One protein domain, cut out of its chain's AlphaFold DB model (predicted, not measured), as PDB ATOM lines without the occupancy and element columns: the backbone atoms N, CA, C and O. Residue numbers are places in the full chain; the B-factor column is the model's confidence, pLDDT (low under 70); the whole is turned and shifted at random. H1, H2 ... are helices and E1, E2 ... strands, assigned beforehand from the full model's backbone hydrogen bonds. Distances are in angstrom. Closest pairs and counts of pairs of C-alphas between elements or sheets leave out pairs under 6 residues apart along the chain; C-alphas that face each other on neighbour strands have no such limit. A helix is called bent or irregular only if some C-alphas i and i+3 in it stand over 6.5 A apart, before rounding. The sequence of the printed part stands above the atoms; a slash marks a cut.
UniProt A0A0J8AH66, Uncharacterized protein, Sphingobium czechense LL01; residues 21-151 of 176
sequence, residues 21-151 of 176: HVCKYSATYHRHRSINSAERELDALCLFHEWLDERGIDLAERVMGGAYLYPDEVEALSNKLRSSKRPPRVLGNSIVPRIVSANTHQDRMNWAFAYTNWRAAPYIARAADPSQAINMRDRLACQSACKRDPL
ATOM      1  N   HIS A  21     -11.636 -32.420 -41.019       92.00
ATOM      2  CA  HIS A  21     -12.671 -31.536 -41.537       92.00
ATOM      3  C   HIS A  21     -13.157 -30.546 -40.482       92.00
ATOM      4  O   HIS A  21     -13.291 -29.359 -40.779       92.00
ATOM      5  N   VAL A  22     -13.398 -31.006 -39.256       91.00
ATOM      6  CA  VAL A  22     -13.797 -30.170 -38.122       91.00
ATOM      7  C   VAL A  22     -12.669 -29.222 -37.742       91.00
ATOM      8  O   VAL A  22     -12.920 -28.029 -37.575       91.00
ATOM      9  N   CYS A  23     -11.421 -29.693 -37.687       90.00
ATOM     10  CA  CYS A  23     -10.283 -28.823 -37.400       90.00
ATOM     11  C   CYS A  23     -10.087 -27.763 -38.493       90.00
ATOM     12  O   CYS A  23      -9.884 -26.592 -38.172       90.00
ATOM     13  N   LYS A  24     -10.237 -28.120 -39.778       91.50
ATOM     14  CA  LYS A  24     -10.184 -27.143 -40.880       91.50
ATOM     15  C   LYS A  24     -11.326 -26.126 -40.815       91.50
ATOM     16  O   LYS A  24     -11.088 -24.930 -40.996       91.50
ATOM     17  N   TYR A  25     -12.549 -26.577 -40.547       90.62
ATOM     18  CA  TYR A  25     -13.699 -25.696 -40.352       90.62
ATOM     19  C   TYR A  25     -13.448 -24.725 -39.193       90.62
ATOM     20  O   TYR A  25     -13.547 -23.510 -39.365       90.62
ATOM     21  N   SER A  26     -13.010 -25.245 -38.047       86.56
ATOM     22  CA  SER A  26     -12.680 -24.443 -36.873       86.56
ATOM     23  C   SER A  26     -11.585 -23.412 -37.175       86.56
ATOM     24  O   SER A  26     -11.712 -22.248 -36.805       86.56
ATOM     25  N   ALA A  27     -10.555 -23.780 -37.945       86.25
ATOM     26  CA  ALA A  27      -9.445 -22.881 -38.271       86.25
ATOM     27  C   ALA A  27      -9.889 -21.753 -39.203       86.25
ATOM     28  O   ALA A  27      -9.373 -20.639 -39.137       86.25
ATOM     29  N   THR A  28     -10.880 -22.033 -40.048       86.69
ATOM     30  CA  THR A  28     -11.436 -21.060 -40.986       86.69
ATOM     31  C   THR A  28     -12.317 -20.030 -40.271       86.69
ATOM     32  O   THR A  28     -12.239 -18.845 -40.583       86.69
ATOM     33  N   TYR A  29     -13.138 -20.453 -39.302       81.31
ATOM     34  CA  TYR A  29     -14.171 -19.587 -38.708       81.31
ATOM     35  C   TYR A  29     -13.888 -19.107 -37.282       81.31
ATOM     36  O   TYR A  29     -14.432 -18.076 -36.883       81.31
ATOM     37  N   HIS A  30     -13.032 -19.795 -36.522       73.44
ATOM     38  CA  HIS A  30     -12.828 -19.524 -35.088       73.44
ATOM     39  C   HIS A  30     -11.474 -18.935 -34.751       73.44
ATOM     40  O   HIS A  30     -11.231 -18.630 -33.589       73.44
ATOM     41  N   ARG A  31     -10.631 -18.683 -35.757       71.31
ATOM     42  CA  ARG A  31      -9.311 -18.069 -35.576       71.31
ATOM     43  C   ARG A  31      -9.347 -16.759 -34.777       71.31
ATOM     44  O   ARG A  31      -8.469 -16.476 -33.980       71.31
ATOM     45  N   HIS A  32     -10.400 -15.969 -34.974       75.50
ATOM     46  CA  HIS A  32     -10.596 -14.670 -34.326       75.50
ATOM     47  C   HIS A  32     -11.583 -14.721 -33.145       75.50
ATOM     48  O   HIS A  32     -11.951 -13.676 -32.606       75.50
ATOM     49  N   ARG A  33     -12.072 -15.907 -32.762       73.75
ATOM     50  CA  ARG A  33     -13.027 -16.064 -31.658       73.75
ATOM     51  C   ARG A  33     -12.312 -16.393 -30.356       73.75
ATOM     52  O   ARG A  33     -11.192 -16.889 -30.340       73.75
ATOM     53  N   SER A  34     -12.992 -16.147 -29.236       82.50
ATOM     54  CA  SER A  34     -12.488 -16.591 -27.938       82.50
ATOM     55  C   SER A  34     -12.427 -18.117 -27.873       82.50
ATOM     56  O   SER A  34     -13.329 -18.802 -28.365       82.50
ATOM     57  N   ILE A  35     -11.396 -18.642 -27.205       83.62
ATOM     58  CA  ILE A  35     -11.176 -20.086 -27.059       83.62
ATOM     59  C   ILE A  35     -12.404 -20.801 -26.477       83.62
ATOM     60  O   ILE A  35     -12.852 -21.792 -27.035       83.62
ATOM     61  N   ASN A  36     -13.050 -20.209 -25.467       85.12
ATOM     62  CA  ASN A  36     -14.267 -20.752 -24.854       85.12
ATOM     63  C   ASN A  36     -15.428 -20.887 -25.854       85.12
ATOM     64  O   ASN A  36     -16.281 -21.762 -25.714       85.12
ATOM     65  N   SER A  37     -15.514 -19.989 -26.839       84.62
ATOM     66  CA  SER A  37     -16.553 -20.068 -27.872       84.62
ATOM     67  C   SER A  37     -16.238 -21.176 -28.871       84.62
ATOM     68  O   SER A  37     -17.138 -21.930 -29.232       84.62
ATOM     69  N   ALA A  38     -14.968 -21.296 -29.271       85.88
ATOM     70  CA  ALA A  38     -14.498 -22.365 -30.146       85.88
ATOM     71  C   ALA A  38     -14.696 -23.746 -29.500       85.88
ATOM     72  O   ALA A  38     -15.243 -24.642 -30.130       85.88
ATOM     73  N   GLU A  39     -14.351 -23.898 -28.219       88.31
ATOM     74  CA  GLU A  39     -14.560 -25.136 -27.459       88.31
ATOM     75  C   GLU A  39     -16.034 -25.532 -27.396       88.31
ATOM     76  O   GLU A  39     -16.373 -26.683 -27.651       88.31
ATOM     77  N   ARG A  40     -16.939 -24.582 -27.122       89.38
ATOM     78  CA  ARG A  40     -18.383 -24.865 -27.086       89.38
ATOM     79  C   ARG A  40     -18.929 -25.323 -28.434       89.38
ATOM     80  O   ARG A  40     -19.851 -26.137 -28.464       89.38
ATOM     81  N   GLU A  41     -18.396 -24.774 -29.520       90.19
ATOM     82  CA  GLU A  41     -18.753 -25.182 -30.874       90.19
ATOM     83  C   GLU A  41     -18.213 -26.576 -31.193       90.19
ATOM     84  O   GLU A  41     -18.973 -27.428 -31.649       90.19
ATOM     85  N   LEU A  42     -16.951 -26.860 -30.863       91.19
ATOM     86  CA  LEU A  42     -16.382 -28.196 -31.028       91.19
ATOM     87  C   LEU A  42     -17.094 -29.244 -30.176       91.19
ATOM     88  O   LEU A  42     -17.385 -30.318 -30.677       91.19
ATOM     89  N   ASP A  43     -17.475 -28.927 -28.940       90.44
ATOM     90  CA  ASP A  43     -18.280 -29.815 -28.097       90.44
ATOM     91  C   ASP A  43     -19.622 -30.181 -28.747       90.44
ATOM     92  O   ASP A  43     -20.119 -31.300 -28.587       90.44
ATOM     93  N   ALA A  44     -20.228 -29.230 -29.463       91.88
ATOM     94  CA  ALA A  44     -21.445 -29.470 -30.224       91.88
ATOM     95  C   ALA A  44     -21.181 -30.358 -31.443       91.88
ATOM     96  O   ALA A  44     -21.973 -31.259 -31.710       91.88
ATOM     97  N   LEU A  45     -20.069 -30.132 -32.149       93.94
ATOM     98  CA  LEU A  45     -19.662 -30.957 -33.285       93.94
ATOM     99  C   LEU A  45     -19.279 -32.377 -32.852       93.94
ATOM    100  O   LEU A  45     -19.653 -33.317 -33.540       93.94
ATOM    101  N   CYS A  46     -18.676 -32.565 -31.677       92.88
ATOM    102  CA  CYS A  46     -18.461 -33.888 -31.090       92.88
ATOM    103  C   CYS A  46     -19.788 -34.639 -30.918       92.88
ATOM    104  O   CYS A  46     -19.898 -35.783 -31.334       92.88
ATOM    105  N   LEU A  47     -20.813 -33.995 -30.337       92.44
ATOM    106  CA  LEU A  47     -22.139 -34.612 -30.175       92.44
ATOM    107  C   LEU A  47     -22.819 -34.910 -31.518       92.44
ATOM    108  O   LEU A  47     -23.579 -35.869 -31.620       92.44
ATOM    109  N   PHE A  48     -22.581 -34.066 -32.522       95.31
ATOM    110  CA  PHE A  48     -23.088 -34.268 -33.874       95.31
ATOM    111  C   PHE A  48     -22.432 -35.478 -34.546       95.31
ATOM    112  O   PHE A  48     -23.151 -36.327 -35.060       95.31
ATOM    113  N   HIS A  49     -21.102 -35.588 -34.495       93.50
ATOM    114  CA  HIS A  49     -20.369 -36.737 -35.031       93.50
ATOM    115  C   HIS A  49     -20.716 -38.032 -34.295       93.50
ATOM    116  O   HIS A  49     -21.042 -39.016 -34.940       93.50
ATOM    117  N   GLU A  50     -20.799 -37.999 -32.964       92.38
ATOM    118  CA  GLU A  50     -21.250 -39.144 -32.164       92.38
ATOM    119  C   GLU A  50     -22.643 -39.632 -32.603       92.38
ATOM    120  O   GLU A  50     -22.885 -40.828 -32.704       92.38
ATOM    121  N   TRP A  51     -23.561 -38.712 -32.914       95.31
ATOM    122  CA  TRP A  51     -24.885 -39.067 -33.429       95.31
ATOM    123  C   TRP A  51     -24.865 -39.616 -34.859       95.31
ATOM    124  O   TRP A  51     -25.647 -40.516 -35.165       95.31
ATOM    125  N   LEU A  52     -24.000 -39.088 -35.731       94.94
ATOM    126  CA  LEU A  52     -23.805 -39.635 -37.076       94.94
ATOM    127  C   LEU A  52     -23.302 -41.080 -36.992       94.94
ATOM    128  O   LEU A  52     -23.867 -41.951 -37.652       94.94
ATOM    129  N   ASP A  53     -22.321 -41.331 -36.125       92.56
ATOM    130  CA  ASP A  53     -21.730 -42.652 -35.905       92.56
ATOM    131  C   ASP A  53     -22.763 -43.636 -35.336       92.56
ATOM    132  O   ASP A  53     -22.938 -44.730 -35.870       92.56
ATOM    133  N   GLU A  54     -23.529 -43.231 -34.313       92.94
ATOM    134  CA  GLU A  54     -24.626 -44.029 -33.735       92.94
ATOM    135  C   GLU A  54     -25.695 -44.421 -34.768       92.94
ATOM    136  O   GLU A  54     -26.362 -45.447 -34.622       92.94
ATOM    137  N   ARG A  55     -25.887 -43.591 -35.797       94.06
ATOM    138  CA  ARG A  55     -26.867 -43.794 -36.871       94.06
ATOM    139  C   ARG A  55     -26.276 -44.457 -38.117       94.06
ATOM    140  O   ARG A  55     -27.041 -44.762 -39.028       94.06
ATOM    141  N   GLY A  56     -24.959 -44.652 -38.179       94.12
ATOM    142  CA  GLY A  56     -24.265 -45.132 -39.375       94.12
ATOM    143  C   GLY A  56     -24.389 -44.184 -40.575       94.12
ATOM    144  O   GLY A  56     -24.457 -44.643 -41.712       94.12
ATOM    145  N   ILE A  57     -24.480 -42.870 -40.342       94.50
ATOM    146  CA  ILE A  57     -24.617 -41.871 -41.409       94.50
ATOM    147  C   ILE A  57     -23.229 -41.403 -41.854       94.50
ATOM    148  O   ILE A  57     -22.569 -40.642 -41.146       94.50
ATOM    149  N   ASP A  58     -22.831 -41.755 -43.078       93.38
ATOM    150  CA  ASP A  58     -21.670 -41.138 -43.723       93.38
ATOM    151  C   ASP A  58     -22.040 -39.740 -44.251       93.38
ATOM    152  O   ASP A  58     -22.671 -39.561 -45.299       93.38
ATOM    153  N   LEU A  59     -21.633 -38.708 -43.507       91.62
ATOM    154  CA  LEU A  59     -21.871 -37.320 -43.896       91.62
ATOM    155  C   LEU A  59     -21.168 -36.950 -45.210       91.62
ATOM    156  O   LEU A  59     -21.692 -36.124 -45.957       91.62
ATOM    157  N   ALA A  60     -19.985 -37.503 -45.497       90.38
ATOM    158  CA  ALA A  60     -19.262 -37.197 -46.727       90.38
ATOM    159  C   ALA A  60     -20.024 -37.723 -47.947       90.38
ATOM    160  O   ALA A  60     -20.223 -36.969 -48.903       90.38
ATOM    161  N   GLU A  61     -20.514 -38.961 -47.869       92.56
ATOM    162  CA  GLU A  61     -21.353 -39.572 -48.902       92.56
ATOM    163  C   GLU A  61     -22.658 -38.782 -49.094       92.56
ATOM    164  O   GLU A  61     -22.980 -38.358 -50.208       92.56
ATOM    165  N   ARG A  62     -23.376 -38.480 -48.002       91.31
ATOM    166  CA  ARG A  62     -24.644 -37.726 -48.045       91.31
ATOM    167  C   ARG A  62     -24.486 -36.327 -48.629       91.31
ATOM    168  O   ARG A  62     -25.379 -35.855 -49.337       91.31
ATOM    169  N   VAL A  63     -23.385 -35.647 -48.311       90.75
ATOM    170  CA  VAL A  63     -23.077 -34.316 -48.844       90.75
ATOM    171  C   VAL A  63     -22.719 -34.398 -50.327       90.75
ATOM    172  O   VAL A  63     -23.230 -33.597 -51.108       90.75
ATOM    173  N   MET A  64     -21.896 -35.370 -50.730       87.81
ATOM    174  CA  MET A  64     -21.520 -35.568 -52.133       87.81
ATOM    175  C   MET A  64     -22.740 -35.904 -53.002       87.81
ATOM    176  O   MET A  64     -22.897 -35.343 -54.084       87.81
ATOM    177  N   GLY A  65     -23.642 -36.751 -52.499       85.81
ATOM    178  CA  GLY A  65     -24.899 -37.098 -53.165       85.81
ATOM    179  C   GLY A  65     -26.000 -36.031 -53.065       85.81
ATOM    180  O   GLY A  65     -27.058 -36.185 -53.670       85.81
ATOM    181  N   GLY A  66     -25.801 -34.955 -52.292       85.75
ATOM    182  CA  GLY A  66     -26.798 -33.894 -52.090       85.75
ATOM    183  C   GLY A  66     -28.065 -34.334 -51.342       85.75
ATOM    184  O   GLY A  66     -29.090 -33.647 -51.398       85.75
ATOM    185  N   ALA A  67     -28.029 -35.489 -50.673       85.00
ATOM    186  CA  ALA A  67     -29.126 -36.001 -49.854       85.00
ATOM    187  C   ALA A  67     -29.164 -35.319 -48.480       85.00
ATOM    188  O   ALA A  67     -30.245 -34.988 -47.997       85.00
ATOM    189  N   TYR A  68     -27.987 -35.034 -47.903       89.62
ATOM    190  CA  TYR A  68     -27.844 -34.423 -46.577       89.62
ATOM    191  C   TYR A  68     -28.644 -35.206 -45.501       89.62
ATOM    192  O   TYR A  68     -28.658 -36.438 -45.550       89.62
ATOM    193  N   LEU A  69     -29.272 -34.522 -44.530       90.19
ATOM    194  CA  LEU A  69     -30.141 -35.110 -43.500       90.19
ATOM    195  C   LEU A  69     -31.639 -35.081 -43.874       90.19
ATOM    196  O   LEU A  69     -32.178 -34.055 -44.296       90.19
ATOM    197  N   TYR A  70     -32.352 -36.174 -43.644       88.38
ATOM    198  CA  TYR A  70     -33.807 -36.226 -43.778       88.38
ATOM    199  C   TYR A  70     -34.526 -35.515 -42.611       88.38
ATOM    200  O   TYR A  70     -33.927 -35.286 -41.558       88.38
ATOM    201  N   PRO A  71     -35.802 -35.107 -42.764       85.25
ATOM    202  CA  PRO A  71     -36.522 -34.372 -41.718       85.25
ATOM    203  C   PRO A  71     -36.605 -35.096 -40.361       85.25
ATOM    204  O   PRO A  71     -36.445 -34.469 -39.315       85.25
ATOM    205  N   ASP A  72     -36.806 -36.410 -40.377       87.31
ATOM    206  CA  ASP A  72     -36.807 -37.284 -39.200       87.31
ATOM    207  C   ASP A  72     -35.405 -37.407 -38.573       87.31
ATOM    208  O   ASP A  72     -35.246 -37.375 -37.348       87.31
ATOM    209  N   GLU A  73     -34.360 -37.460 -39.405       92.44
ATOM    210  CA  GLU A  73     -32.966 -37.389 -38.962       92.44
ATOM    211  C   GLU A  73     -32.679 -36.041 -38.272       92.44
ATOM    212  O   GLU A  73     -32.042 -36.014 -37.219       92.44
ATOM    213  N   VAL A  74     -33.207 -34.926 -38.790       91.06
ATOM    214  CA  VAL A  74     -33.079 -33.592 -38.176       91.06
ATOM    215  C   VAL A  74     -33.779 -33.514 -36.816       91.06
ATOM    216  O   VAL A  74     -33.221 -32.948 -35.870       91.06
ATOM    217  N   GLU A  75     -34.976 -34.083 -36.684       88.56
ATOM    218  CA  GLU A  75     -35.686 -34.142 -35.404       88.56
ATOM    219  C   GLU A  75     -34.911 -34.971 -34.372       88.56
ATOM    220  O   GLU A  75     -34.713 -34.557 -33.225       88.56
ATOM    221  N   ALA A  76     -34.391 -36.121 -34.786       91.50
ATOM    222  CA  ALA A  76     -33.568 -36.946 -33.922       91.50
ATOM    223  C   ALA A  76     -32.250 -36.269 -33.516       91.50
ATOM    224  O   ALA A  76     -31.853 -36.351 -32.350       91.50
ATOM    225  N   LEU A  77     -31.594 -35.574 -34.447       93.44
ATOM    226  CA  LEU A  77     -30.402 -34.783 -34.162       93.44
ATOM    227  C   LEU A  77     -30.705 -33.682 -33.138       93.44
ATOM    228  O   LEU A  77     -29.951 -33.503 -32.183       93.44
ATOM    229  N   SER A  78     -31.834 -32.983 -33.289       91.19
ATOM    230  CA  SER A  78     -32.318 -31.987 -32.322       91.19
ATOM    231  C   SER A  78     -32.410 -32.586 -30.912       91.19
ATOM    232  O   SER A  78     -31.871 -32.034 -29.946       91.19
ATOM    233  N   ASN A  79     -32.982 -33.787 -30.785       90.06
ATOM    234  CA  ASN A  79     -33.057 -34.495 -29.508       90.06
ATOM    235  C   ASN A  79     -31.672 -34.847 -28.940       90.06
ATOM    236  O   ASN A  79     -31.425 -34.599 -27.754       90.06
ATOM    237  N   LYS A  80     -30.730 -35.334 -29.764       91.25
ATOM    238  CA  LYS A  80     -29.347 -35.583 -29.313       91.25
ATOM    239  C   LYS A  80     -28.672 -34.292 -28.854       91.25
ATOM    240  O   LYS A  80     -28.114 -34.249 -27.757       91.25
ATOM    241  N   LEU A  81     -28.739 -33.213 -29.631       91.88
ATOM    242  CA  LEU A  81     -28.073 -31.945 -29.308       91.88
ATOM    243  C   LEU A  81     -28.688 -31.238 -28.091       91.88
ATOM    244  O   LEU A  81     -28.028 -30.405 -27.458       91.88
ATOM    245  N   ARG A  82     -29.919 -31.594 -27.713       90.75
ATOM    246  CA  ARG A  82     -30.571 -31.160 -26.470       90.75
ATOM    247  C   ARG A  82     -30.037 -31.884 -25.224       90.75
ATOM    248  O   ARG A  82     -30.205 -31.366 -24.115       90.75
ATOM    249  N   SER A  83     -29.363 -33.024 -25.379       86.88
ATOM    250  CA  SER A  83     -28.798 -33.786 -24.259       86.88
ATOM    251  C   SER A  83     -27.686 -33.026 -23.518       86.88
ATOM    252  O   SER A  83     -26.937 -32.216 -24.080       86.88
ATOM    253  N   SER A  84     -27.570 -33.269 -22.213       82.81
ATOM    254  CA  SER A  84     -26.453 -32.798 -21.397       82.81
ATOM    255  C   SER A  84     -25.517 -33.960 -21.080       82.81
ATOM    256  O   SER A  84     -25.972 -34.988 -20.600       82.81
ATOM    257  N   LYS A  85     -24.202 -33.756 -21.242       74.88
ATOM    258  CA  LYS A  85     -23.165 -34.703 -20.780       74.88
ATOM    259  C   LYS A  85     -23.046 -34.774 -19.245       74.88
ATOM    260  O   LYS A  85     -22.266 -35.554 -18.715       74.88
ATOM    261  N   ARG A  86     -23.768 -33.919 -18.513       78.00
ATOM    262  CA  ARG A  86     -23.807 -33.938 -17.043       78.00
ATOM    263  C   ARG A  86     -24.692 -35.091 -16.559       78.00
ATOM    264  O   ARG A  86     -25.687 -35.381 -17.222       78.00
ATOM    265  N   PRO A  87     -24.405 -35.674 -15.381       77.19
ATOM    266  CA  PRO A  87     -25.191 -36.783 -14.863       77.19
ATOM    267  C   PRO A  87     -26.680 -36.409 -14.726       77.19
ATOM    268  O   PRO A  87     -27.002 -35.233 -14.456       77.19
ATOM    269  N   PRO A  88     -27.589 -37.388 -14.917       82.50
ATOM    270  CA  PRO A  88     -29.019 -37.204 -14.713       82.50
ATOM    271  C   PRO A  88     -29.322 -36.626 -13.333       82.50
ATOM    272  O   PRO A  88     -28.582 -36.831 -12.368       82.50
ATOM    273  N   ARG A  89     -30.419 -35.877 -13.229       81.44
ATOM    274  CA  ARG A  89     -30.844 -35.309 -11.950       81.44
ATOM    275  C   ARG A  89     -31.839 -36.254 -11.288       81.44
ATOM    276  O   ARG A  89     -32.845 -36.597 -11.899       81.44
ATOM    277  N   VAL A  90     -31.594 -36.596 -10.028       85.56
ATOM    278  CA  VAL A  90     -32.582 -37.270  -9.179       85.56
ATOM    279  C   VAL A  90     -33.539 -36.215  -8.618       85.56
ATOM    280  O   VAL A  90     -33.098 -35.193  -8.082       85.56
ATOM    281  N   LEU A  91     -34.841 -36.415  -8.805       79.06
ATOM    282  CA  LEU A  91     -35.902 -35.511  -8.365       79.06
ATOM    283  C   LEU A  91     -36.972 -36.345  -7.650       79.06
ATOM    284  O   LEU A  91     -37.798 -36.998  -8.287       79.06
ATOM    285  N   GLY A  92     -36.897 -36.390  -6.316       84.69
ATOM    286  CA  GLY A  92     -37.641 -37.374  -5.523       84.69
ATOM    287  C   GLY A  92     -37.230 -38.799  -5.908       84.69
ATOM    288  O   GLY A  92     -36.040 -39.093  -5.974       84.69
ATOM    289  N   ASN A  93     -38.207 -39.645  -6.243       86.19
ATOM    290  CA  ASN A  93     -37.978 -41.025  -6.698       86.19
ATOM    291  C   ASN A  93     -37.778 -41.147  -8.224       86.19
ATOM    292  O   ASN A  93     -37.732 -42.256  -8.747       86.19
ATOM    293  N   SER A  94     -37.702 -40.033  -8.963       81.88
ATOM    294  CA  SER A  94     -37.577 -40.039 -10.428       81.88
ATOM    295  C   SER A  94     -36.183 -39.623 -10.899       81.88
ATOM    296  O   SER A  94     -35.608 -38.655 -10.396       81.88
ATOM    297  N   ILE A  95     -35.659 -40.316 -11.913       83.56
ATOM    298  CA  ILE A  95     -34.429 -39.938 -12.622       83.56
ATOM    299  C   ILE A  95     -34.826 -39.140 -13.861       83.56
ATOM    300  O   ILE A  95     -35.450 -39.669 -14.777       83.56
ATOM    301  N   VAL A  96     -34.462 -37.859 -13.895       79.44
ATOM    302  CA  VAL A  96     -34.783 -36.961 -15.006       79.44
ATOM    303  C   VAL A  96     -33.524 -36.712 -15.844       79.44
ATOM    304  O   VAL A  96     -32.513 -36.237 -15.299       79.44
ATOM    305  N   PRO A  97     -33.551 -36.988 -17.163       74.38
ATOM    306  CA  PRO A  97     -32.433 -36.680 -18.041       74.38
ATOM    307  C   PRO A  97     -32.200 -35.173 -18.059       74.38
ATOM    308  O   PRO A  97     -33.125 -34.359 -18.152       74.38
ATOM    309  N   ARG A  98     -30.936 -34.775 -17.945       82.44
ATOM    310  CA  ARG A  98     -30.590 -33.361 -17.945       82.44
ATOM    311  C   ARG A  98     -30.537 -32.867 -19.386       82.44
ATOM    312  O   ARG A  98     -29.739 -33.346 -20.185       82.44
ATOM    313  N   ILE A  99     -31.355 -31.866 -19.688       87.19
ATOM    314  CA  ILE A  99     -31.338 -31.164 -20.972       87.19
ATOM    315  C   ILE A  99     -30.610 -29.826 -20.849       87.19
ATOM    316  O   ILE A  99     -30.538 -29.234 -19.766       87.19
ATOM    317  N   VAL A 100     -30.048 -29.345 -21.955       87.44
ATOM    318  CA  VAL A 100     -29.457 -28.002 -22.010       87.44
ATOM    319  C   VAL A 100     -30.526 -26.920 -22.170       87.44
ATOM    320  O   VAL A 100     -31.677 -27.192 -22.507       87.44
ATOM    321  N   SER A 101     -30.144 -25.665 -21.917       86.44
ATOM    322  CA  SER A 101     -31.043 -24.527 -22.130       86.44
ATOM    323  C   SER A 101     -31.444 -24.401 -23.604       86.44
ATOM    324  O   SER A 101     -30.665 -24.759 -24.487       86.44
ATOM    325  N   ALA A 102     -32.614 -23.816 -23.879       83.81
ATOM    326  CA  ALA A 102     -33.085 -23.598 -25.250       83.81
ATOM    327  C   ALA A 102     -32.090 -22.792 -26.108       83.81
ATOM    328  O   ALA A 102     -31.911 -23.097 -27.282       83.81
ATOM    329  N   ASN A 103     -31.398 -21.807 -25.519       86.25
ATOM    330  CA  ASN A 103     -30.376 -21.033 -26.229       86.25
ATOM    331  C   ASN A 103     -29.180 -21.920 -26.600       86.25
ATOM    332  O   ASN A 103     -28.768 -21.938 -27.750       86.25
ATOM    333  N   THR A 104     -28.674 -22.711 -25.649       89.62
ATOM    334  CA  THR A 104     -27.572 -23.651 -25.904       89.62
ATOM    335  C   THR A 104     -27.951 -24.691 -26.954       89.62
ATOM    336  O   THR A 104     -27.143 -25.012 -27.814       89.62
ATOM    337  N   HIS A 105     -29.176 -25.213 -26.890       90.69
ATOM    338  CA  HIS A 105     -29.702 -26.137 -27.888       90.69
ATOM    339  C   HIS A 105     -29.723 -25.497 -29.284       90.69
ATOM    340  O   HIS A 105     -29.226 -26.089 -30.238       90.69
ATOM    341  N   GLN A 106     -30.223 -24.262 -29.394       87.12
ATOM    342  CA  GLN A 106     -30.247 -23.528 -30.656       87.12
ATOM    343  C   GLN A 106     -28.840 -23.260 -31.203       87.12
ATOM    344  O   GLN A 106     -28.628 -23.426 -32.401       87.12
ATOM    345  N   ASP A 107     -27.889 -22.871 -30.350       90.69
ATOM    346  CA  ASP A 107     -26.494 -22.656 -30.751       90.69
ATOM    347  C   ASP A 107     -25.896 -23.945 -31.329       90.69
ATOM    348  O   ASP A 107     -25.348 -23.930 -32.428       90.69
ATOM    349  N   ARG A 108     -26.097 -25.081 -30.646       92.94
ATOM    350  CA  ARG A 108     -25.639 -26.400 -31.109       92.94
ATOM    351  C   ARG A 108     -26.231 -26.778 -32.462       92.94
ATOM    352  O   ARG A 108     -25.488 -27.198 -33.343       92.94
ATOM    353  N   MET A 109     -27.541 -26.588 -32.639       92.81
ATOM    354  CA  MET A 109     -28.200 -26.795 -33.931       92.81
ATOM    355  C   MET A 109     -27.571 -25.897 -34.999       92.81
ATOM    356  O   MET A 109     -27.162 -26.368 -36.056       92.81
ATOM    357  N   ASN A 110     -27.428 -24.600 -34.722       91.31
ATOM    358  CA  ASN A 110     -26.842 -23.661 -35.675       91.31
ATOM    359  C   ASN A 110     -25.437 -24.090 -36.110       91.31
ATOM    360  O   ASN A 110     -25.163 -24.067 -37.308       91.31
ATOM    361  N   TRP A 111     -24.591 -24.524 -35.176       92.62
ATOM    362  CA  TRP A 111     -23.234 -24.983 -35.460       92.62
ATOM    363  C   TRP A 111     -23.189 -26.281 -36.270       92.62
ATOM    364  O   TRP A 111     -22.484 -26.325 -37.275       92.62
ATOM    365  N   ALA A 112     -23.980 -27.300 -35.916       93.94
ATOM    366  CA  ALA A 112     -24.009 -28.575 -36.646       93.94
ATOM    367  C   ALA A 112     -24.384 -28.387 -38.128       93.94
ATOM    368  O   ALA A 112     -23.744 -28.910 -39.043       93.94
ATOM    369  N   PHE A 113     -25.387 -27.555 -38.390       92.62
ATOM    370  CA  PHE A 113     -25.783 -27.259 -39.761       92.62
ATOM    371  C   PHE A 113     -24.877 -26.240 -40.455       92.62
ATOM    372  O   PHE A 113     -24.740 -26.307 -41.671       92.62
ATOM    373  N   ALA A 114     -24.270 -25.290 -39.737       91.75
ATOM    374  CA  ALA A 114     -23.260 -24.411 -40.329       91.75
ATOM    375  C   ALA A 114     -22.066 -25.237 -40.826       91.75
ATOM    376  O   ALA A 114     -21.607 -25.039 -41.950       91.75
ATOM    377  N   TYR A 115     -21.646 -26.226 -40.037       93.56
ATOM    378  CA  TYR A 115     -20.642 -27.201 -40.433       93.56
ATOM    379  C   TYR A 115     -21.088 -28.042 -41.637       93.56
ATOM    380  O   TYR A 115     -20.340 -28.162 -42.605       93.56
ATOM    381  N   THR A 116     -22.325 -28.551 -41.643       93.44
ATOM    382  CA  THR A 116     -22.878 -29.303 -42.790       93.44
ATOM    383  C   THR A 116     -22.905 -28.456 -44.068       93.44
ATOM    384  O   THR A 116     -22.450 -28.900 -45.122       93.44
ATOM    385  N   ASN A 117     -23.350 -27.200 -43.973       91.75
ATOM    386  CA  ASN A 117     -23.335 -26.250 -45.086       91.75
ATOM    387  C   ASN A 117     -21.909 -25.995 -45.587       91.75
ATOM    388  O   ASN A 117     -21.670 -25.951 -46.793       91.75
ATOM    389  N   TRP A 118     -20.950 -25.845 -44.674       93.25
ATOM    390  CA  TRP A 118     -19.548 -25.672 -45.036       93.25
ATOM    391  C   TRP A 118     -18.974 -26.909 -45.735       93.25
ATOM    392  O   TRP A 118     -18.279 -26.768 -46.741       93.25
ATOM    393  N   ARG A 119     -19.309 -28.120 -45.268       93.69
ATOM    394  CA  ARG A 119     -18.936 -29.382 -45.929       93.69
ATOM    395  C   ARG A 119     -19.498 -29.461 -47.347       93.69
ATOM    396  O   ARG A 119     -18.821 -29.982 -48.227       93.69
ATOM    397  N   ALA A 120     -20.700 -28.931 -47.565       92.25
ATOM    398  CA  ALA A 120     -21.383 -28.932 -48.855       92.25
ATOM    399  C   ALA A 120     -20.861 -27.886 -49.845       92.25
ATOM    400  O   ALA A 120     -20.895 -28.117 -51.054       92.25
ATOM    401  N   ALA A 121     -20.360 -26.748 -49.358       91.81
ATOM    402  CA  ALA A 121     -20.002 -25.606 -50.197       91.81
ATOM    403  C   ALA A 121     -19.054 -25.945 -51.371       91.81
ATOM    404  O   ALA A 121     -19.346 -25.507 -52.487       91.81
ATOM    405  N   PRO A 122     -17.984 -26.752 -51.204       91.44
ATOM    406  CA  PRO A 122     -17.121 -27.134 -52.321       91.44
ATOM    407  C   PRO A 122     -17.828 -27.977 -53.387       91.44
ATOM    408  O   PRO A 122     -17.487 -27.866 -54.559       91.44
ATOM    409  N   TYR A 123     -18.796 -28.813 -53.004       90.25
ATOM    410  CA  TYR A 123     -19.548 -29.655 -53.938       90.25
ATOM    411  C   TYR A 123     -20.569 -28.832 -54.716       90.25
ATOM    412  O   TYR A 123     -20.639 -28.940 -55.933       90.25
ATOM    413  N   ILE A 124     -21.269 -27.922 -54.034       88.81
ATOM    414  CA  ILE A 124     -22.191 -26.973 -54.672       88.81
ATOM    415  C   ILE A 124     -21.446 -26.086 -55.674       88.81
ATOM    416  O   ILE A 124     -21.945 -25.835 -56.764       88.81
ATOM    417  N   ALA A 125     -20.245 -25.616 -55.323       88.81
ATOM    418  CA  ALA A 125     -19.426 -24.786 -56.209       88.81
ATOM    419  C   ALA A 125     -18.889 -25.545 -57.436       88.81
ATOM    420  O   ALA A 125     -18.536 -24.915 -58.428       88.81
ATOM    421  N   ARG A 126     -18.805 -26.879 -57.360       88.25
ATOM    422  CA  ARG A 126     -18.305 -27.760 -58.426       88.25
ATOM    423  C   ARG A 126     -19.414 -28.466 -59.204       88.25
ATOM    424  O   ARG A 126     -19.098 -29.216 -60.124       88.25
ATOM    425  N   ALA A 127     -20.676 -28.275 -58.829       86.94
ATOM    426  CA  ALA A 127     -21.800 -28.861 -59.540       86.94
ATOM    427  C   ALA A 127     -21.777 -28.373 -60.996       86.94
ATOM    428  O   ALA A 127     -21.813 -27.171 -61.254       86.94
ATOM    429  N   ALA A 128     -21.669 -29.317 -61.933       84.19
ATOM    430  CA  ALA A 128     -21.587 -29.011 -63.359       84.19
ATOM    431  C   ALA A 128     -22.902 -28.418 -63.886       84.19
ATOM    432  O   ALA A 128     -22.892 -27.579 -64.783       84.19
ATOM    433  N   ASP A 129     -24.024 -28.845 -63.303       87.50
ATOM    434  CA  ASP A 129     -25.359 -28.363 -63.624       87.50
ATOM    435  C   ASP A 129     -25.830 -27.298 -62.605       87.50
ATOM    436  O   ASP A 129     -25.921 -27.581 -61.401       87.50
ATOM    437  N   PRO A 130     -26.183 -26.077 -63.057       86.62
ATOM    438  CA  PRO A 130     -26.777 -25.051 -62.206       86.62
ATOM    439  C   PRO A 130     -28.050 -25.505 -61.480       86.62
ATOM    440  O   PRO A 130     -28.259 -25.118 -60.328       86.62
ATOM    441  N   SER A 131     -28.889 -26.339 -62.105       87.00
ATOM    442  CA  SER A 131     -30.121 -26.836 -61.480       87.00
ATOM    443  C   SER A 131     -29.818 -27.783 -60.319       87.00
ATOM    444  O   SER A 131     -30.424 -27.667 -59.251       87.00
ATOM    445  N   GLN A 132     -28.816 -28.653 -60.461       84.88
ATOM    446  CA  GLN A 132     -28.299 -29.462 -59.357       84.88
ATOM    447  C   GLN A 132     -27.795 -28.595 -58.190       84.88
ATOM    448  O   GLN A 132     -28.123 -28.872 -57.032       84.88
ATOM    449  N   ALA A 133     -27.050 -27.521 -58.474       86.19
ATOM    450  CA  ALA A 133     -26.558 -26.604 -57.445       86.19
ATOM    451  C   ALA A 133     -27.701 -25.896 -56.691       86.19
ATOM    452  O   ALA A 133     -27.622 -25.724 -55.471       86.19
ATOM    453  N   ILE A 134     -28.762 -25.497 -57.401       87.00
ATOM    454  CA  ILE A 134     -29.970 -24.898 -56.811       87.00
ATOM    455  C   ILE A 134     -30.667 -25.912 -55.900       87.00
ATOM    456  O   ILE A 134     -30.847 -25.632 -54.718       87.00
ATOM    457  N   ASN A 135     -30.927 -27.126 -56.391       85.88
ATOM    458  CA  ASN A 135     -31.560 -28.191 -55.606       85.88
ATOM    459  C   ASN A 135     -30.781 -28.508 -54.319       85.88
ATOM    460  O   ASN A 135     -31.363 -28.707 -53.251       85.88
ATOM    461  N   MET A 136     -29.448 -28.535 -54.402       86.56
ATOM    462  CA  MET A 136     -28.583 -28.726 -53.241       86.56
ATOM    463  C   MET A 136     -28.714 -27.585 -52.223       86.56
ATOM    464  O   MET A 136     -28.779 -27.849 -51.021       86.56
ATOM    465  N   ARG A 137     -28.764 -26.327 -52.678       85.38
ATOM    466  CA  ARG A 137     -28.949 -25.160 -51.801       85.38
ATOM    467  C   ARG A 137     -30.329 -25.148 -51.151       85.38
ATOM    468  O   ARG A 137     -30.415 -24.900 -49.950       85.38
ATOM    469  N   ASP A 138     -31.374 -25.470 -51.906       84.94
ATOM    470  CA  ASP A 138     -32.752 -25.493 -51.410       84.94
ATOM    471  C   ASP A 138     -32.925 -26.540 -50.307       84.94
ATOM    472  O   ASP A 138     -33.480 -26.244 -49.248       84.94
ATOM    473  N   ARG A 139     -32.344 -27.735 -50.475       83.50
ATOM    474  CA  ARG A 139     -32.353 -28.775 -49.430       83.50
ATOM    475  C   ARG A 139     -31.667 -28.323 -48.138       83.50
ATOM    476  O   ARG A 139     -32.212 -28.529 -47.050       83.50
ATOM    477  N   LEU A 140     -30.513 -27.660 -48.236       84.19
ATOM    478  CA  LEU A 140     -29.817 -27.100 -47.067       84.19
ATOM    479  C   LEU A 140     -30.616 -25.974 -46.393       84.19
ATOM    480  O   LEU A 140     -30.606 -25.842 -45.161       84.19
ATOM    481  N   ALA A 141     -31.324 -25.164 -47.184       81.19
ATOM    482  CA  ALA A 141     -32.209 -24.123 -46.678       81.19
ATOM    483  C   ALA A 141     -33.405 -24.728 -45.923       81.19
ATOM    484  O   ALA A 141     -33.692 -24.291 -44.805       81.19
ATOM    485  N   CYS A 142     -34.034 -25.778 -46.461       76.81
ATOM    486  CA  CYS A 142     -35.120 -26.511 -45.804       76.81
ATOM    487  C   CYS A 142     -34.681 -27.090 -44.453       76.81
ATOM    488  O   CYS A 142     -35.317 -26.823 -43.435       76.81
ATOM    489  N   GLN A 143     -33.542 -27.782 -44.396       76.75
ATOM    490  CA  GLN A 143     -32.985 -28.284 -43.132       76.75
ATOM    491  C   GLN A 143     -32.688 -27.170 -42.132       76.75
ATOM    492  O   GLN A 143     -32.944 -27.291 -40.933       76.75
ATOM    493  N   SER A 144     -32.170 -26.047 -42.629       72.81
ATOM    494  CA  SER A 144     -31.922 -24.878 -41.796       72.81
ATOM    495  C   SER A 144     -33.208 -24.247 -41.260       72.81
ATOM    496  O   SER A 144     -33.195 -23.702 -40.157       72.81
ATOM    497  N   ALA A 145     -34.322 -24.336 -41.983       67.69
ATOM    498  CA  ALA A 145     -35.623 -23.893 -41.499       67.69
ATOM    499  C   ALA A 145     -36.173 -24.826 -40.405       67.69
ATOM    500  O   ALA A 145     -36.705 -24.338 -39.405       67.69
ATOM    501  N   CYS A 146     -35.945 -26.140 -40.528       62.66
ATOM    502  CA  CYS A 146     -36.325 -27.149 -39.532       62.66
ATOM    503  C   CYS A 146     -35.615 -26.986 -38.171       62.66
ATOM    504  O   CYS A 146     -36.057 -27.550 -37.177       62.66
ATOM    505  N   LYS A 147     -34.555 -26.165 -38.080       61.88
ATOM    506  CA  LYS A 147     -33.866 -25.824 -36.816       61.88
ATOM    507  C   LYS A 147     -34.739 -25.097 -35.795       61.88
ATOM    508  O   LYS A 147     -34.350 -25.006 -34.630       61.88
ATOM    509  N   ARG A 148     -35.819 -24.443 -36.233       55.06
ATOM    510  CA  ARG A 148     -36.598 -23.551 -35.369       55.06
ATOM    511  C   ARG A 148     -37.495 -24.377 -34.460       55.06
ATOM    512  O   ARG A 148     -38.528 -24.875 -34.887       55.06
ATOM    513  N   ASP A 149     -37.130 -24.450 -33.183       50.84
ATOM    514  CA  ASP A 149     -38.041 -24.944 -32.153       50.84
ATOM    515  C   ASP A 149     -39.274 -24.011 -32.110       50.84
ATOM    516  O   ASP A 149     -39.082 -22.798 -31.923       50.84
ATOM    517  N   PRO A 150     -40.520 -24.508 -32.248       44.91
ATOM    518  CA  PRO A 150     -41.730 -23.695 -32.085       44.91
ATOM    519  C   PRO A 150     -41.786 -22.986 -30.717       44.91
ATOM    520  O   PRO A 150     -42.398 -21.925 -30.585       44.91
ATOM    521  N   LEU A 151     -41.079 -23.492 -29.699       44.22
ATOM    522  CA  LEU A 151     -40.944 -22.847 -28.390       44.22
ATOM    523  C   LEU A 151     -39.947 -21.677 -28.381       44.22
ATOM    524  O   LEU A 151     -40.061 -20.784 -27.540       44.22
TER     525      LEU A 151
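AT A GLANCE: This is residues 21 to 151 of the 176 residues of an uncharacterized protein of Sphingobium czechense LL01 (UniProt A0A0J8AH66). A long kinked helix, H5, makes the core of an elongated model: H6 folds back beside its later part as a helical hairpin, while H1, H2, H3 and H4 pack round it, H1 and H2 crossing it steeply. The small hairpin of E1 and E2 lies beyond the beginning of H5, at one end of the longest axis. The printed part has 131 residues with six named helices and two named strands, in the order H1, H2, H3, H4, E1, E2, H5, H6; the sheet, E1 - E2, is antiparallel and the class is mostly helix. The whole is compact, with a radius of gyration of the C-alphas of 16.3 A, and spans 60 by 34 by 28 A.

HOW THE PARTS SIT: H1, residues 21 to 29, and H2, residues 35 to 55, form a helical hairpin; they touch, with the C-alphas of Ser 26 and Ala 38 closest at 7.3 A. H5, residues 102 to 126, is the hub, touching five helices. With its residues 108 to 112 alone it touches residues 41 to 48 of H2, about perpendicular at 74 degrees; the closest C-alphas, of Ala 44 and Arg 108, are 5.3 A apart. H3, residues 59 to 64, touches residues 116 to 123 of H5 at a steep tilt of 39 degrees, the closest C-alphas being those of Val 63 and Ala 120, 5.6 A apart. H4, residues 71 to 82, touches H2, with the C-alphas of Leu 47 and Leu 81 closest at 6.6 A. E1, residues 89 to 91, and E2, residues 94 to 96, form an antiparallel hairpin, with N 91 and O 94 at 2.9 A and N 89 and O 96 at 3.0 A, within hydrogen-bond range. H6, residues 130 to 146, touches H5 at a shallow tilt of 5 degrees, opposite ways; the C-alphas of Ile 124 and Ala 133 are closest at 5.2 A. Every O i to N i+4 pair is within hydrogen-bond range in H1, H2, H3, H4 and H6, and 19 of 21 are in H5.

IN THESE COORDINATES: H1 begins at C-alpha 21, (-12.671, -31.536, -41.537). From first to last C-alpha, H2 measures 30.1 A, H5 36.6 A and H6 24.7 A. H5 is irregular, C-alphas 119 and 122 being 7.0 A apart, with a kink of 33 degrees near residue 120. H6 ends at C-alpha 146, (-36.325, -27.149, -39.532).

THE WHOLE: The two C-alphas farthest apart, of Gly 92 and Ala 128, are 60.6 A apart. The printed part has no cut and no long link. Residues 145 to 151 have pLDDT under 70.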